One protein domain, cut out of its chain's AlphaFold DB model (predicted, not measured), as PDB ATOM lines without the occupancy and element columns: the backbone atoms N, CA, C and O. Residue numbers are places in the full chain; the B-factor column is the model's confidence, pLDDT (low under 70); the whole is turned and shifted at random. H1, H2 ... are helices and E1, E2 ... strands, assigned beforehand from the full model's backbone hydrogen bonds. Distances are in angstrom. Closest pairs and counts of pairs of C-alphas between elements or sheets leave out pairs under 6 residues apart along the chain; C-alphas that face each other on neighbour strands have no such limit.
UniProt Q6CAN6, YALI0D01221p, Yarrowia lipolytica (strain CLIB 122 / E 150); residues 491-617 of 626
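What this domain is: This is residues 491 to 617 of the 626 residues of the protein "YALI0D01221p" of Yarrowia lipolytica (strain CLIB 122 / E 150) (UniProt Q6CAN6). A small sheet, E1 E2 E3, with the short helix H1 over it, forms a head at one end of a long helical hairpin, H2 and H3. From the head, residues 521 to 537 run out to the start of H2, with 528 to 535 standing free; at the far end residues 610 to 617, of which 610 to 615 belong to H3, stick out. The printed part has 127 residues and is mostly helix, in the order H1 E1 E2 E3 H2 H3; the antiparallel sheet is a meander, each strand the neighbour of the one before. The whole is a rod spanning 69 by 26 by 22 A, only just loose, close to extended, with a radius of gyration of the C-alphas of 20.6 A.

How they stand to each other: E1, residues 505 to 508, and E2, residues 511 to 514, form a hairpin, with N 513 and O 505 2.8 A apart. E2 and E3, residues 517 to 520, form another, with N 519 and O 512 2.8 A apart. H1, residues 491 to 497, is on the sheet over E2, the closest C-alphas being those of Leu 495 and Val 514, 6.8 A. H3, residues 575 to 615, only grazes the sheet with residues 575 to 577. H3 and H2, residues 538 to 569, touch at a shallow tilt of 21 degrees, opposite ways; their closest C-alphas, of Leu 556 and Leu 591, are 5.8 A apart. O i to N i+4 pairs are within hydrogen-bond range throughout H1, in 25 of 28 in H2 and 36 of 37 in H3.

Where its parts are: H1 begins at C-alpha 491 (67.868, 0.343, 0.307). H2 is 46.2 A long, with a kink of 27 degrees near residue 563. H3, 60.3 A, ends at C-alpha 615 (92.061, -35.943, 32.947).

The domain as a whole: The C-alphas farthest apart, of Ala 516 and Ser 617, are 70.7 A apart. The printed part has no cut; the link E3 to H2 is long. pLDDT is under 70 at residues 501 to 503, 515 to 516 and 613 to 617.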
ATOM      1  N   ARG A 491      68.452  -0.269   1.502       81.94
ATOM      2  CA  ARG A 491      67.868   0.343   0.307       81.94
ATOM      3  C   ARG A 491      68.012   1.868   0.248       81.94
ATOM      4  O   ARG A 491      68.247   2.355  -0.855       81.94
ATOM      5  N   PRO A 492      67.945   2.640   1.357       81.75
ATOM      6  CA  PRO A 492      68.209   4.077   1.303       81.75
ATOM      7  C   PRO A 492      69.632   4.418   0.845       81.75
ATOM      8  O   PRO A 492      69.796   5.396   0.123       81.75
ATOM      9  N   LEU A 493      70.642   3.611   1.209       82.50
ATOM     10  CA  LEU A 493      72.016   3.805   0.728       82.50
ATOM     11  C   LEU A 493      72.159   3.404  -0.742       82.50
ATOM     12  O   LEU A 493      72.681   4.191  -1.519       82.50
ATOM     13  N   LYS A 494      71.622   2.244  -1.153       83.94
ATOM     14  CA  LYS A 494      71.644   1.812  -2.565       83.94
ATOM     15  C   LYS A 494      71.009   2.853  -3.490       83.94
ATOM     16  O   LYS A 494      71.632   3.278  -4.455       83.94
ATOM     17  N   LEU A 495      69.814   3.341  -3.145       80.25
ATOM     18  CA  LEU A 495      69.138   4.377  -3.929       80.25
ATOM     19  C   LEU A 495      69.833   5.742  -3.862       80.25
ATOM     20  O   LEU A 495      69.628   6.541  -4.765       80.25
ATOM     21  N   TYR A 496      70.615   6.039  -2.820       79.94
ATOM     22  CA  TYR A 496      71.445   7.245  -2.771       79.94
ATOM     23  C   TYR A 496      72.635   7.120  -3.733       79.94
ATOM     24  O   TYR A 496      72.822   7.991  -4.583       79.94
ATOM     25  N   ASP A 497      73.375   6.011  -3.648       81.69
ATOM     26  CA  ASP A 497      74.543   5.718  -4.484       81.69
ATOM     27  C   ASP A 497      74.157   5.629  -5.981       81.69
ATOM     28  O   ASP A 497      74.878   6.134  -6.836       81.69
ATOM     29  N   GLU A 498      72.979   5.083  -6.314       81.38
ATOM     30  CA  GLU A 498      72.423   5.054  -7.682       81.38
ATOM     31  C   GLU A 498      71.920   6.417  -8.192       81.38
ATOM     32  O   GLU A 498      71.733   6.610  -9.399       81.38
ATOM     33  N   ALA A 499      71.602   7.358  -7.294       73.19
ATOM     34  CA  ALA A 499      70.888   8.578  -7.656       73.19
ATOM     35  C   ALA A 499      71.697   9.874  -7.578       73.19
ATOM     36  O   ALA A 499      71.208  10.871  -8.121       73.19
ATOM     37  N   GLU A 500      72.846   9.856  -6.899       71.12
ATOM     38  CA  GLU A 500      73.676  11.013  -6.527       71.12
ATOM     39  C   GLU A 500      72.892  12.241  -5.982       71.12
ATOM     40  O   GLU A 500      73.182  13.384  -6.357       71.12
ATOM     41  N   PRO A 501      71.875  12.087  -5.103       64.94
ATOM     42  CA  PRO A 501      71.212  13.237  -4.507       64.94
ATOM     43  C   PRO A 501      72.117  13.840  -3.419       64.94
ATOM     44  O   PRO A 501      72.942  13.151  -2.833       64.94
ATOM     45  N   LYS A 502      71.949  15.124  -3.077       67.44
ATOM     46  CA  LYS A 502      72.741  15.742  -1.988       67.44
ATOM     47  C   LYS A 502      72.341  15.288  -0.578       67.44
ATOM     48  O   LYS A 502      73.099  15.512   0.356       67.44
ATOM     49  N   TYR A 503      71.129  14.762  -0.416       67.81
ATOM     50  CA  TYR A 503      70.563  14.254   0.837       67.81
ATOM     51  C   TYR A 503      69.277  13.472   0.539       67.81
ATOM     52  O   TYR A 503      68.643  13.678  -0.501       67.81
ATOM     53  N   LEU A 504      68.865  12.604   1.462       78.25
ATOM     54  CA  LEU A 504      67.552  11.954   1.429       78.25
ATOM     55  C   LEU A 504      66.459  12.915   1.923       78.25
ATOM     56  O   LEU A 504      66.654  13.603   2.928       78.25
ATOM     57  N   SER A 505      65.295  12.958   1.264       72.94
ATOM     58  CA  SER A 505      64.179  13.785   1.739       72.94
ATOM     59  C   SER A 505      63.344  13.032   2.780       72.94
ATOM     60  O   SER A 505      62.846  11.932   2.542       72.94
ATOM     61  N   ALA A 506      63.196  13.628   3.962       72.81
ATOM     62  CA  ALA A 506      62.332  13.121   5.024       72.81
ATOM     63  C   ALA A 506      60.924  13.715   4.870       72.81
ATOM     64  O   ALA A 506      60.781  14.935   4.806       72.81
ATOM     65  N   VAL A 507      59.893  12.866   4.821       71.62
ATOM     66  CA  VAL A 507      58.486  13.306   4.712       71.62
ATOM     67  C   VAL A 507      57.792  13.291   6.074       71.62
ATOM     68  O   VAL A 507      56.996  14.174   6.380       71.62
ATOM     69  N   ASN A 508      58.111  12.312   6.916       75.06
ATOM     70  CA  ASN A 508      57.729  12.267   8.327       75.06
ATOM     71  C   ASN A 508      58.813  11.517   9.124       75.06
ATOM     72  O   ASN A 508      59.842  11.158   8.565       75.06
ATOM     73  N   HIS A 509      58.598  11.263  10.416       75.94
ATOM     74  CA  HIS A 509      59.568  10.601  11.301       75.94
ATOM     75  C   HIS A 509      59.977   9.165  10.888       75.94
ATOM     76  O   HIS A 509      61.031   8.699  11.318       75.94
ATOM     77  N   ASN A 510      59.199   8.493  10.030       82.25
ATOM     78  CA  ASN A 510      59.424   7.109   9.594       82.25
ATOM     79  C   ASN A 510      59.538   6.937   8.072       82.25
ATOM     80  O   ASN A 510      59.834   5.828   7.639       82.25
ATOM     81  N   THR A 511      59.280   7.960   7.248       81.12
ATOM     82  CA  THR A 511      59.292   7.818   5.783       81.12
ATOM     83  C   THR A 511      60.327   8.699   5.099       81.12
ATOM     84  O   THR A 511      60.407   9.915   5.301       81.12
ATOM     85  N   VAL A 512      61.103   8.048   4.237       83.00
ATOM     86  CA  VAL A 512      62.146   8.645   3.403       83.00
ATOM     87  C   VAL A 512      61.723   8.550   1.947       83.00
ATOM     88  O   VAL A 512      61.248   7.497   1.525       83.00
ATOM     89  N   VAL A 513      61.925   9.612   1.169       79.31
ATOM     90  CA  VAL A 513      61.659   9.611  -0.271       79.31
ATOM     91  C   VAL A 513      62.948   9.792  -1.071       79.31
ATOM     92  O   VAL A 513      63.772  10.661  -0.790       79.31
ATOM     93  N   VAL A 514      63.115   8.962  -2.105       76.69
ATOM     94  CA  VAL A 514      64.238   9.010  -3.055       76.69
ATOM     95  C   VAL A 514      63.692   8.806  -4.462       76.69
ATOM     96  O   VAL A 514      63.065   7.781  -4.722       76.69
ATOM     97  N   LYS A 515      63.879   9.784  -5.363       66.56
ATOM     98  CA  LYS A 515      63.394   9.754  -6.765       66.56
ATOM     99  C   LYS A 515      61.979   9.140  -6.911       66.56
ATOM    100  O   LYS A 515      61.776   8.178  -7.640       66.56
ATOM    101  N   ALA A 516      61.008   9.699  -6.179       68.00
ATOM    102  CA  ALA A 516      59.600   9.270  -6.114       68.00
ATOM    103  C   ALA A 516      59.305   7.876  -5.507       68.00
ATOM    104  O   ALA A 516      58.138   7.510  -5.379       68.00
ATOM    105  N   THR A 517      60.309   7.127  -5.045       76.50
ATOM    106  CA  THR A 517      60.094   5.948  -4.187       76.50
ATOM    107  C   THR A 517      59.984   6.373  -2.724       76.50
ATOM    108  O   THR A 517      60.777   7.191  -2.263       76.50
ATOM    109  N   SER A 518      58.999   5.839  -1.997       80.31
ATOM    110  CA  SER A 518      58.823   6.055  -0.554       80.31
ATOM    111  C   SER A 518      59.227   4.796   0.207       80.31
ATOM    112  O   SER A 518      58.777   3.699  -0.128       80.31
ATOM    113  N   ILE A 519      60.076   4.951   1.221       82.44
ATOM    114  CA  ILE A 519      60.566   3.879   2.088       82.44
ATOM    115  C   ILE A 519      60.077   4.145   3.508       82.44
ATOM    116  O   ILE A 519      60.432   5.161   4.108       82.44
ATOM    117  N   THR A 520      59.300   3.210   4.056       85.06
ATOM    118  CA  THR A 520      58.868   3.227   5.457       85.06
ATOM    119  C   THR A 520      59.860   2.455   6.318       85.06
ATOM    120  O   THR A 520      60.083   1.265   6.101       85.06
ATOM    121  N   LEU A 521      60.428   3.133   7.309       86.25
ATOM    122  CA  LEU A 521      61.403   2.593   8.244       86.25
ATOM    123  C   LEU A 521      60.717   1.930   9.441       86.25
ATOM    124  O   LEU A 521      59.847   2.531  10.077       86.25
ATOM    125  N   LYS A 522      61.158   0.724   9.798       86.44
ATOM    126  CA  LYS A 522      60.767   0.047  11.045       86.44
ATOM    127  C   LYS A 522      61.763   0.330  12.165       86.44
ATOM    128  O   LYS A 522      62.828   0.897  11.940       86.44
ATOM    129  N   ASP A 523      61.390   0.007  13.399       85.56
ATOM    130  CA  ASP A 523      62.358  -0.082  14.495       85.56
ATOM    131  C   ASP A 523      63.133  -1.391  14.354       85.56
ATOM    132  O   ASP A 523      62.550  -2.424  14.032       85.56
ATOM    133  N   TRP A 524      64.447  -1.344  14.564       88.88
ATOM    134  CA  TRP A 524      65.254  -2.556  14.628       88.88
ATOM    135  C   TRP A 524      65.114  -3.198  16.012       88.88
ATOM    136  O   TRP A 524      65.199  -2.511  17.039       88.88
ATOM    137  N   GLU A 525      64.929  -4.515  16.021       82.88
ATOM    138  CA  GLU A 525      64.833  -5.371  17.201       82.88
ATOM    139  C   GLU A 525      65.804  -6.552  17.039       82.88
ATOM    140  O   GLU A 525      66.020  -6.999  15.911       82.88
ATOM    141  N   PRO A 526      66.414  -7.053  18.130       80.81
ATOM    142  CA  PRO A 526      67.343  -8.173  18.047       80.81
ATOM    143  C   PRO A 526      66.626  -9.470  17.638       80.81
ATOM    144  O   PRO A 526      65.517  -9.716  18.121       80.81
ATOM    145  N   PRO A 527      67.263 -10.332  16.820       78.88
ATOM    146  CA  PRO A 527      66.742 -11.656  16.504       78.88
ATOM    147  C   PRO A 527      66.396 -12.463  17.759       78.88
ATOM    148  O   PRO A 527      67.107 -12.425  18.770       78.88
ATOM    149  N   VAL A 528      65.304 -13.228  17.691       74.50
ATOM    150  CA  VAL A 528      64.902 -14.122  18.781       74.50
ATOM    151  C   VAL A 528      65.904 -15.272  18.863       74.50
ATOM    152  O   VAL A 528      66.043 -16.059  17.931       74.50
ATOM    153  N   ALA A 529      66.603 -15.363  19.992       71.69
ATOM    154  CA  ALA A 529      67.564 -16.426  20.254       71.69
ATOM    155  C   ALA A 529      66.880 -17.808  20.251       71.69
ATOM    156  O   ALA A 529      65.775 -17.957  20.781       71.69
ATOM    157  N   SER A 530      67.547 -18.821  19.688       73.94
ATOM    158  CA  SER A 530      66.996 -20.180  19.622       73.94
ATOM    159  C   SER A 530      66.763 -20.754  21.022       73.94
ATOM    160  O   SER A 530      67.553 -20.535  21.938       73.94
ATOM    161  N   THR A 531      65.688 -21.518  21.198       71.38
ATOM    162  CA  THR A 531      65.445 -22.319  22.412       71.38
ATOM    163  C   THR A 531      65.783 -23.798  22.216       71.38
ATOM    164  O   THR A 531      65.760 -24.567  23.179       71.38
ATOM    165  N   VAL A 532      66.123 -24.195  20.984       72.81
ATOM    166  CA  VAL A 532      66.580 -25.543  20.631       72.81
ATOM    167  C   VAL A 532      68.015 -25.722  21.122       72.81
ATOM    168  O   VAL A 532      68.847 -24.828  20.970       72.81
ATOM    169  N   LYS A 533      68.303 -26.877  21.731       79.06
ATOM    170  CA  LYS A 533      69.658 -27.228  22.168       79.06
ATOM    171  C   LYS A 533      70.494 -27.729  20.991       79.06
ATOM    172  O   LYS A 533      69.960 -28.436  20.140       79.06
ATOM    173  N   SER A 534      71.793 -27.438  20.997       81.12
ATOM    174  CA  SER A 534      72.734 -28.114  20.098       81.12
ATOM    175  C   SER A 534      72.799 -29.617  20.381       81.12
ATOM    176  O   SER A 534      72.668 -30.050  21.530       81.12
ATOM    177  N   THR A 535      72.999 -30.386  19.314       76.38
ATOM    178  CA  THR A 535      73.289 -31.827  19.318       76.38
ATOM    179  C   THR A 535      74.680 -32.118  18.744       76.38
ATOM    180  O   THR A 535      74.944 -33.254  18.375       76.38
ATOM    181  N   LEU A 536      75.527 -31.093  18.594       79.38
ATOM    182  CA  LEU A 536      76.894 -31.233  18.092       79.38
ATOM    183  C   LEU A 536      77.858 -31.655  19.210       79.38
ATOM    184  O   LEU A 536      77.705 -31.269  20.381       79.38
ATOM    185  N   ASP A 537      78.888 -32.392  18.812       81.75
ATOM    186  CA  ASP A 537      79.998 -32.771  19.680       81.75
ATOM    187  C   ASP A 537      80.890 -31.568  20.009       81.75
ATOM    188  O   ASP A 537      80.754 -30.488  19.435       81.75
ATOM    189  N   GLU A 538      81.773 -31.709  21.000       81.88
ATOM    190  CA  GLU A 538      82.505 -30.560  21.553       81.88
ATOM    191  C   GLU A 538      83.404 -29.859  20.523       81.88
ATOM    192  O   GLU A 538      83.466 -28.627  20.499       81.88
ATOM    193  N   GLU A 539      84.045 -30.632  19.645       83.38
ATOM    194  CA  GLU A 539      84.930 -30.122  18.596       83.38
ATOM    195  C   GLU A 539      84.145 -29.451  17.455       83.38
ATOM    196  O   GLU A 539      84.449 -28.315  17.084       83.38
ATOM    197  N   ASP A 540      83.073 -30.088  16.970       85.06
ATOM    198  CA  ASP A 540      82.180 -29.538  15.938       85.06
ATOM    199  C   ASP A 540      81.481 -28.253  16.406       85.06
ATOM    200  O   ASP A 540      81.367 -27.273  15.662       85.06
ATOM    201  N   GLN A 541      81.053 -28.221  17.669       88.00
ATOM    202  CA  GLN A 541      80.469 -27.045  18.308       88.00
ATOM    203  C   GLN A 541      81.480 -25.888  18.381       88.00
ATOM    204  O   GLN A 541      81.134 -24.731  18.117       88.00
ATOM    205  N   LEU A 542      82.743 -26.186  18.705       88.44
ATOM    206  CA  LEU A 542      83.831 -25.208  18.735       88.44
ATOM    207  C   LEU A 542      84.151 -24.680  17.328       88.44
ATOM    208  O   LEU A 542      84.286 -23.464  17.164       88.44
ATOM    209  N   PHE A 543      84.198 -25.546  16.312       88.31
ATOM    210  CA  PHE A 543      84.383 -25.150  14.912       88.31
ATOM    211  C   PHE A 543      83.232 -24.261  14.411       88.31
ATOM    212  O   PHE A 543      83.470 -23.176  13.872       88.31
ATOM    213  N   SER A 544      81.981 -24.657  14.676       87.81
ATOM    214  CA  SER A 544      80.778 -23.883  14.339       87.81
ATOM    215  C   SER A 544      80.815 -22.472  14.940       87.81
ATOM    216  O   SER A 544      80.574 -21.479  14.247       87.81
ATOM    217  N   PHE A 545      81.194 -22.350  16.217       91.44
ATOM    218  CA  PHE A 545      81.322 -21.051  16.878       91.44
ATOM    219  C   PHE A 545      82.498 -20.216  16.366       91.44
ATOM    220  O   PHE A 545      82.371 -18.992  16.316       91.44
ATOM    221  N   GLN A 546      83.616 -20.824  15.960       90.75
ATOM    222  CA  GLN A 546      84.718 -20.095  15.325       90.75
ATOM    223  C   GLN A 546      84.305 -19.513  13.969       90.75
ATOM    224  O   GLN A 546      84.569 -18.337  13.712       90.75
ATOM    225  N   GLN A 547      83.615 -20.293  13.131       89.69
ATOM    226  CA  GLN A 547      83.104 -19.821  11.843       89.69
ATOM    227  C   GLN A 547      82.075 -18.696  12.030       89.69
ATOM    228  O   GLN A 547      82.204 -17.631  11.430       89.69
ATOM    229  N   HIS A 548      81.092 -18.892  12.914       89.75
ATOM    230  CA  HIS A 548      80.074 -17.880  13.195       89.75
ATOM    231  C   HIS A 548      80.674 -16.594  13.782       89.75
ATOM    232  O   HIS A 548      80.267 -15.497  13.402       89.75
ATOM    233  N   LEU A 549      81.679 -16.700  14.662       91.81
ATOM    234  CA  LEU A 549      82.367 -15.534  15.213       91.81
ATOM    235  C   LEU A 549      83.021 -14.686  14.112       91.81
ATOM    236  O   LEU A 549      82.861 -13.469  14.140       91.81
ATOM    237  N   GLN A 550      83.685 -15.303  13.127       90.62
ATOM    238  CA  GLN A 550      84.261 -14.578  11.986       90.62
ATOM    239  C   GLN A 550      83.184 -13.815  11.199       90.62
ATOM    240  O   GLN A 550      83.363 -12.633  10.902       90.62
ATOM    241  N   THR A 551      82.038 -14.450  10.924       89.94
ATOM    242  CA  THR A 551      80.899 -13.805  10.248       89.94
ATOM    243  C   THR A 551      80.361 -12.613  11.044       89.94
ATOM    244  O   THR A 551      80.181 -11.532  10.486       89.94
ATOM    245  N   VAL A 552      80.140 -12.762  12.355       88.81
ATOM    246  CA  VAL A 552      79.601 -11.678  13.199       88.81
ATOM    247  C   VAL A 552      80.615 -10.537  13.376       88.81
ATOM    248  O   VAL A 552      80.222  -9.370  13.413       88.81
ATOM    249  N   GLU A 553      81.918 -10.830  13.440       90.69
ATOM    250  CA  GLU A 553      82.965  -9.800  13.449       90.69
ATOM    251  C   GLU A 553      83.013  -9.012  12.134       90.69
ATOM    252  O   GLU A 553      83.070  -7.780  12.174       90.69
ATOM    253  N   GLN A 554      82.900  -9.685  10.983       91.25
ATOM    254  CA  GLN A 554      82.794  -9.023   9.682       91.25
ATOM    255  C   GLN A 554      81.539  -8.136   9.608       91.25
ATOM    256  O   GLN A 554      81.640  -6.957   9.260       91.25
ATOM    257  N   GLN A 555      80.372  -8.656  10.005       89.50
ATOM    258  CA  GLN A 555      79.122  -7.889  10.045       89.50
ATOM    259  C   GLN A 555      79.220  -6.664  10.969       89.50
ATOM    260  O   GLN A 555      78.701  -5.597  10.638       89.50
ATOM    261  N   LEU A 556      79.910  -6.775  12.111       90.94
ATOM    262  CA  LEU A 556      80.171  -5.647  13.006       90.94
ATOM    263  C   LEU A 556      81.083  -4.596  12.356       90.94
ATOM    264  O   LEU A 556      80.827  -3.399  12.509       90.94
ATOM    265  N   GLU A 557      82.128  -5.006  11.635       90.88
ATOM    266  CA  GLU A 557      83.032  -4.084  10.940       90.88
ATOM    267  C   GLU A 557      82.314  -3.348   9.795       90.88
ATOM    268  O   GLU A 557      82.416  -2.123   9.670       90.88
ATOM    269  N   GLU A 558      81.539  -4.073   8.988       89.38
ATOM    270  CA  GLU A 558      80.721  -3.517   7.908       89.38
ATOM    271  C   GLU A 558      79.663  -2.548   8.451       89.38
ATOM    272  O   GLU A 558      79.619  -1.387   8.033       89.38
ATOM    273  N   HIS A 559      78.882  -2.962   9.454       90.06
ATOM    274  CA  HIS A 559      77.869  -2.113  10.090       90.06
ATOM    275  C   HIS A 559      78.486  -0.884  10.776       90.06
ATOM    276  O   HIS A 559      77.912   0.209  10.731       90.06
ATOM    277  N   SER A 560      79.694  -1.003  11.338       89.31
ATOM    278  CA  SER A 560      80.435   0.133  11.908       89.31
ATOM    279  C   SER A 560      80.799   1.185  10.854       89.31
ATOM    280  O   SER A 560      80.658   2.386  11.110       89.31
ATOM    281  N   LYS A 561      81.202   0.761   9.646       89.75
ATOM    282  CA  LYS A 561      81.520   1.662   8.519       89.75
ATOM    283  C   LYS A 561      80.297   2.452   8.037       89.75
ATOM    284  O   LYS A 561      80.453   3.588   7.579       89.75
ATOM    285  N   LEU A 562      79.081   1.913   8.186       88.44
ATOM    286  CA  LEU A 562      77.845   2.596   7.782       88.44
ATOM    287  C   LEU A 562      77.602   3.902   8.552       88.44
ATOM    288  O   LEU A 562      77.035   4.830   7.980       88.44
ATOM    289  N   LYS A 563      78.073   4.029   9.805       88.31
ATOM    290  CA  LYS A 563      77.807   5.200  10.666       88.31
ATOM    291  C   LYS A 563      78.114   6.536   9.977       88.31
ATOM    292  O   LYS A 563      77.290   7.444  10.000       88.31
ATOM    293  N   GLN A 564      79.289   6.649   9.354       85.25
ATOM    294  CA  GLN A 564      79.717   7.885   8.687       85.25
ATOM    295  C   GLN A 564      78.935   8.144   7.392       85.25
ATOM    296  O   GLN A 564      78.620   9.289   7.083       85.25
ATOM    297  N   ARG A 565      78.556   7.088   6.658       85.38
ATOM    298  CA  ARG A 565      77.700   7.223   5.468       85.38
ATOM    299  C   ARG A 565      76.309   7.732   5.846       85.38
ATOM    300  O   ARG A 565      75.826   8.673   5.229       85.38
ATOM    301  N   LEU A 566      75.703   7.176   6.897       86.69
ATOM    302  CA  LEU A 566      74.383   7.591   7.382       86.69
ATOM    303  C   LEU A 566      74.367   9.067   7.810       86.69
ATOM    304  O   LEU A 566      73.452   9.790   7.424       86.69
ATOM    305  N   LEU A 567      75.399   9.538   8.519       84.88
ATOM    306  CA  LEU A 567      75.523  10.945   8.927       84.88
ATOM    307  C   LEU A 567      75.661  11.930   7.752       84.88
ATOM    308  O   LEU A 567      75.240  13.077   7.880       84.88
ATOM    309  N   ASN A 568      76.225  11.501   6.620       83.19
ATOM    310  CA  ASN A 568      76.347  12.340   5.421       83.19
ATOM    311  C   ASN A 568      75.049  12.401   4.601       83.19
ATOM    312  O   ASN A 568      74.790  13.385   3.914       83.19
ATOM    313  N   ILE A 569      74.266  11.323   4.637       83.88
ATOM    314  CA  ILE A 569      73.150  11.067   3.719       83.88
ATOM    315  C   ILE A 569      71.803  11.520   4.311       83.88
ATOM    316  O   ILE A 569      70.904  11.953   3.581       83.88
ATOM    317  N   TYR A 570      71.677  11.468   5.638       84.31
ATOM    318  CA  TYR A 570      70.511  11.928   6.386       84.31
ATOM    319  C   TYR A 570      70.732  13.339   6.964       84.31
ATOM    320  O   TYR A 570      71.726  13.558   7.657       84.31
ATOM    321  N   PRO A 571      69.812  14.305   6.761       79.19
ATOM    322  CA  PRO A 571      69.958  15.646   7.328       79.19
ATOM    323  C   PRO A 571      69.985  15.625   8.864       79.19
ATOM    324  O   PRO A 571      69.092  15.062   9.496       79.19
ATOM    325  N   SER A 572      70.959  16.293   9.484       75.69
ATOM    326  CA  SER A 572      71.159  16.287  10.948       75.69
ATOM    327  C   SER A 572      69.965  16.803  11.767       75.69
ATOM    328  O   SER A 572      69.814  16.433  12.925       75.69
ATOM    329  N   TYR A 573      69.109  17.630  11.164       75.44
ATOM    330  CA  TYR A 573      67.907  18.206  11.775       75.44
ATOM    331  C   TYR A 573      66.627  17.377  11.557       75.44
ATOM    332  O   TYR A 573      65.574  17.739  12.081       75.44
ATOM    333  N   ALA A 574      66.665  16.301  10.763       79.44
ATOM    334  CA  ALA A 574      65.470  15.516  10.459       79.44
ATOM    335  C   ALA A 574      65.159  14.494  11.577       79.44
ATOM    336  O   ALA A 574      66.060  13.771  12.008       79.44
ATOM    337  N   PRO A 575      63.888  14.330  12.004       78.31
ATOM    338  CA  PRO A 575      63.520  13.358  13.041       78.31
ATOM    339  C   PRO A 575      63.787  11.904  12.617       78.31
ATOM    340  O   PRO A 575      64.091  11.059  13.456       78.31
ATOM    341  N   VAL A 576      63.758  11.626  11.307       82.94
ATOM    342  CA  VAL A 576      64.180  10.341  10.722       82.94
ATOM    343  C   VAL A 576      65.601   9.972  11.139       82.94
ATOM    344  O   VAL A 576      65.871   8.816  11.452       82.94
ATOM    345  N   THR A 577      66.511  10.945  11.167       83.25
ATOM    346  CA  THR A 577      67.929  10.730  11.466       83.25
ATOM    347  C   THR A 577      68.111  10.178  12.876       83.25
ATOM    348  O   THR A 577      68.891   9.251  13.072       83.25
ATOM    349  N   LEU A 578      67.321  10.653  13.847       84.12
ATOM    350  CA  LEU A 578      67.316  10.114  15.211       84.12
ATOM    351  C   LEU A 578      66.880   8.640  15.238       84.12
ATOM    352  O   LEU A 578      67.523   7.824  15.897       84.12
ATOM    353  N   ARG A 579      65.839   8.273  14.474       85.75
ATOM    354  CA  ARG A 579      65.352   6.885  14.364       85.75
ATOM    355  C   ARG A 579      66.375   5.968  13.686       85.75
ATOM    356  O   ARG A 579      66.671   4.896  14.208       85.75
ATOM    357  N   VAL A 580      66.963   6.401  12.569       87.50
ATOM    358  CA  VAL A 580      67.995   5.646  11.831       87.50
ATOM    359  C   VAL A 580      69.245   5.440  12.686       87.50
ATOM    360  O   VAL A 580      69.737   4.317  12.787       87.50
ATOM    361  N   MET A 581      69.727   6.487  13.362       88.19
ATOM    362  CA  MET A 581      70.879   6.385  14.263       88.19
ATOM    363  C   MET A 581      70.571   5.522  15.495       88.19
ATOM    364  O   MET A 581      71.425   4.741  15.912       88.19
ATOM    365  N   GLY A 582      69.345   5.586  16.027       88.75
ATOM    366  CA  GLY A 582      68.871   4.701  17.092       88.75
ATOM    367  C   GLY A 582      68.848   3.229  16.672       88.75
ATOM    368  O   GLY A 582      69.389   2.380  17.377       88.75
ATOM    369  N   ASN A 583      68.300   2.914  15.494       91.12
ATOM    370  CA  ASN A 583      68.330   1.562  14.927       91.12
ATOM    371  C   ASN A 583      69.766   1.073  14.689       91.12
ATOM    372  O   ASN A 583      70.108  -0.044  15.082       91.12
ATOM    373  N   TRP A 584      70.618   1.920  14.098       91.69
ATOM    374  CA  TRP A 584      72.031   1.616  13.874       91.69
ATOM    375  C   TRP A 584      72.727   1.284  15.199       91.69
ATOM    376  O   TRP A 584      73.421   0.269  15.289       91.69
ATOM    377  N   GLN A 585      72.484   2.080  16.246       91.00
ATOM    378  CA  GLN A 585      73.042   1.873  17.581       91.00
ATOM    379  C   GLN A 585      72.527   0.585  18.233       91.00
ATOM    380  O   GLN A 585      73.321  -0.125  18.855       91.00
ATOM    381  N   LYS A 586      71.237   0.245  18.082       90.25
ATOM    382  CA  LYS A 586      70.679  -1.023  18.579       90.25
ATOM    383  C   LYS A 586      71.356  -2.229  17.906       90.25
ATOM    384  O   LYS A 586      71.889  -3.070  18.631       90.25
ATOM    385  N   LYS A 587      71.426  -2.275  16.563       89.50
ATOM    386  CA  LYS A 587      72.095  -3.370  15.822       89.50
ATOM    387  C   LYS A 587      73.584  -3.459  16.173       89.50
ATOM    388  O   LYS A 587      74.068  -4.538  16.499       89.50
ATOM    389  N   ASN A 588      74.285  -2.326  16.251       91.12
ATOM    390  CA  ASN A 588      75.696  -2.281  16.650       91.12
ATOM    391  C   ASN A 588      75.923  -2.806  18.083       91.12
ATOM    392  O   ASN A 588      76.860  -3.556  18.340       91.12
ATOM    393  N   THR A 589      75.038  -2.450  19.022       90.12
ATOM    394  CA  THR A 589      75.095  -2.930  20.416       90.12
ATOM    395  C   THR A 589      74.810  -4.429  20.513       90.12
ATOM    396  O   THR A 589      75.405  -5.110  21.347       90.12
ATOM    397  N   HIS A 590      73.914  -4.959  19.678       89.69
ATOM    398  CA  HIS A 590      73.651  -6.394  19.602       89.69
ATOM    399  C   HIS A 590      74.845  -7.161  19.027       89.69
ATOM    400  O   HIS A 590      75.335  -8.059  19.703       89.69
ATOM    401  N   LEU A 591      75.382  -6.753  17.872       88.81
ATOM    402  CA  LEU A 591      76.561  -7.382  17.264       88.81
ATOM    403  C   LEU A 591      77.759  -7.404  18.232       88.81
ATOM    404  O   LEU A 591      78.385  -8.443  18.414       88.81
ATOM    405  N   LEU A 592      78.015  -6.309  18.961       90.44
ATOM    406  CA  LEU A 592      79.031  -6.278  20.026       90.44
ATOM    407  C   LEU A 592      78.781  -7.315  21.136       90.44
ATOM    408  O   LEU A 592      79.726  -7.945  21.612       90.44
ATOM    409  N   ARG A 593      77.524  -7.509  21.562       88.44
ATOM    410  CA  ARG A 593      77.164  -8.526  22.568       88.44
ATOM    411  C   ARG A 593      77.341  -9.944  22.029       88.44
ATOM    412  O   ARG A 593      77.834 -10.790  22.769       88.44
ATOM    413  N   GLU A 594      76.992 -10.187  20.769       88.62
ATOM    414  CA  GLU A 594      77.188 -11.481  20.109       88.62
ATOM    415  C   GLU A 594      78.680 -11.824  19.992       88.62
ATOM    416  O   GLU A 594      79.081 -12.895  20.446       88.62
ATOM    417  N   VAL A 595      79.529 -10.896  19.523       90.00
ATOM    418  CA  VAL A 595      80.997 -11.081  19.478       90.00
ATOM    419  C   VAL A 595      81.559 -11.429  20.859       90.00
ATOM    420  O   VAL A 595      82.337 -12.374  20.989       90.00
ATOM    421  N   VAL A 596      81.163 -10.704  21.913       90.88
ATOM    422  CA  VAL A 596      81.622 -10.985  23.287       90.88
ATOM    423  C   VAL A 596      81.132 -12.354  23.778       90.88
ATOM    424  O   VAL A 596      81.913 -13.098  24.372       90.88
ATOM    425  N   LYS A 597      79.870 -12.714  23.505       90.19
ATOM    426  CA  LYS A 597      79.273 -14.007  23.877       90.19
ATOM    427  C   LYS A 597      79.991 -15.177  23.201       90.19
ATOM    428  O   LYS A 597      80.411 -16.102  23.892       90.19
ATOM    429  N   PHE A 598      80.177 -15.132  21.883       91.56
ATOM    430  CA  PHE A 598      80.810 -16.228  21.149       91.56
ATOM    431  C   PHE A 598      82.318 -16.323  21.411       91.56
ATOM    432  O   PHE A 598      82.819 -17.436  21.548       91.56
ATOM    433  N   LYS A 599      83.034 -15.208  21.630       91.75
ATOM    434  CA  LYS A 599      84.425 -15.255  22.133       91.75
ATOM    435  C   LYS A 599      84.535 -15.956  23.482       91.75
ATOM    436  O   LYS A 599      85.453 -16.746  23.688       91.75
ATOM    437  N   LEU A 600      83.597 -15.689  24.389       92.62
ATOM    438  CA  LEU A 600      83.522 -16.356  25.685       92.62
ATOM    439  C   LEU A 600      83.218 -17.856  25.524       92.62
ATOM    440  O   LEU A 600      83.889 -18.664  26.160       92.62
ATOM    441  N   TYR A 601      82.283 -18.246  24.650       93.25
ATOM    442  CA  TYR A 601      81.994 -19.662  24.381       93.25
ATOM    443  C   TYR A 601      83.191 -20.401  23.760       93.25
ATOM    444  O   TYR A 601      83.583 -21.441  24.281       93.25
ATOM    445  N   VAL A 602      83.828 -19.850  22.718       92.06
ATOM    446  CA  VAL A 602      85.032 -20.438  22.096       92.06
ATOM    447  C   VAL A 602      86.180 -20.546  23.099       92.06
ATOM    448  O   VAL A 602      86.857 -21.573  23.134       92.06
ATOM    449  N   GLY A 603      86.386 -19.529  23.943       90.19
ATOM    450  CA  GLY A 603      87.419 -19.550  24.979       90.19
ATOM    451  C   GLY A 603      87.189 -20.640  26.028       90.19
ATOM    452  O   GLY A 603      88.125 -21.344  26.394       90.19
ATOM    453  N   VAL A 604      85.942 -20.814  26.476       92.12
ATOM    454  CA  VAL A 604      85.588 -21.811  27.497       92.12
ATOM    455  C   VAL A 604      85.588 -23.237  26.941       92.12
ATOM    456  O   VAL A 604      86.095 -24.121  27.624       92.12
ATOM    457  N   LEU A 605      85.110 -23.471  25.712       88.69
ATOM    458  CA  LEU A 605      85.219 -24.786  25.060       88.69
ATOM    459  C   LEU A 605      86.687 -25.159  24.797       88.69
ATOM    460  O   LEU A 605      87.113 -26.245  25.166       88.69
ATOM    461  N   SER A 606      87.499 -24.233  24.268       88.88
ATOM    462  CA  SER A 606      88.948 -24.458  24.084       88.88
ATOM    463  C   SER A 606      89.653 -24.844  25.391       88.88
ATOM    464  O   SER A 606      90.569 -25.665  25.393       88.88
ATOM    465  N   GLN A 607      89.241 -24.239  26.511       87.69
ATOM    466  CA  GLN A 607      89.795 -24.560  27.823       87.69
ATOM    467  C   GLN A 607      89.314 -25.932  28.323       87.69
ATOM    468  O   GLN A 607      90.135 -26.702  28.813       87.69
ATOM    469  N   ALA A 608      88.032 -26.264  28.138       85.25
ATOM    470  CA  ALA A 608      87.459 -27.549  28.534       85.25
ATOM    471  C   ALA A 608      88.104 -28.732  27.793       85.25
ATOM    472  O   ALA A 608      88.518 -29.687  28.446       85.25
ATOM    473  N   VAL A 609      88.325 -28.617  26.477       83.25
ATOM    474  CA  VAL A 609      89.098 -29.596  25.687       83.25
ATOM    475  C   VAL A 609      90.516 -29.764  26.255       83.25
ATOM    476  O   VAL A 609      90.992 -30.882  26.447       83.25
ATOM    477  N   SER A 610      91.193 -28.662  26.607       82.06
ATOM    478  CA  SER A 610      92.522 -28.731  27.234       82.06
ATOM    479  C   SER A 610      92.509 -29.360  28.632       82.06
ATOM    480  O   SER A 610      93.516 -29.947  29.027       82.06
ATOM    481  N   ASP A 611      91.426 -29.211  29.394       78.62
ATOM    482  CA  ASP A 611      91.271 -29.793  30.729       78.62
ATOM    483  C   ASP A 611      90.908 -31.290  30.651       78.62
ATOM    484  O   ASP A 611      91.503 -32.086  31.378       78.62
ATOM    485  N   GLY A 612      90.058 -31.704  29.703       72.75
ATOM    486  CA  GLY A 612      89.744 -33.113  29.429       72.75
ATOM    487  C   GLY A 612      90.982 -33.939  29.060       72.75
ATOM    488  O   GLY A 612      91.222 -34.991  29.651       72.75
ATOM    489  N   LEU A 613      91.856 -33.398  28.203       68.62
ATOM    490  CA  LEU A 613      93.140 -34.025  27.856       68.62
ATOM    491  C   LEU A 613      94.076 -34.231  29.067       68.62
ATOM    492  O   LEU A 613      94.919 -35.127  29.044       68.62
ATOM    493  N   LYS A 614      93.949 -33.429  30.137       68.75
ATOM    494  CA  LYS A 614      94.711 -33.631  31.388       68.75
ATOM    495  C   LYS A 614      94.101 -34.754  32.227       68.75
ATOM    496  O   LYS A 614      94.850 -35.540  32.798       68.75
ATOM    497  N   CYS A 615      92.771 -34.852  32.274       60.19
ATOM    498  CA  CYS A 615      92.061 -35.943  32.947       60.19
ATOM    499  C   CYS A 615      92.309 -37.310  32.283       60.19
ATOM    500  O   CYS A 615      92.388 -38.311  32.988       60.19
ATOM    501  N   GLN A 616      92.488 -37.348  30.958       52.62
ATOM    502  CA  GLN A 616      92.813 -38.566  30.200       52.62
ATOM    503  C   GLN A 616      94.307 -38.945  30.226       52.62
ATOM    504  O   GLN A 616      94.661 -40.066  29.859       52.62
ATOM    505  N   SER A 617      95.211 -38.052  30.649       40.81
ATOM    506  CA  SER A 617      96.637 -38.392  30.738       40.81
ATOM    507  C   SER A 617      96.896 -39.356  31.912       40.81
ATOM    508  O   SER A 617      96.588 -39.006  33.054       40.81
TER     509      SER A 617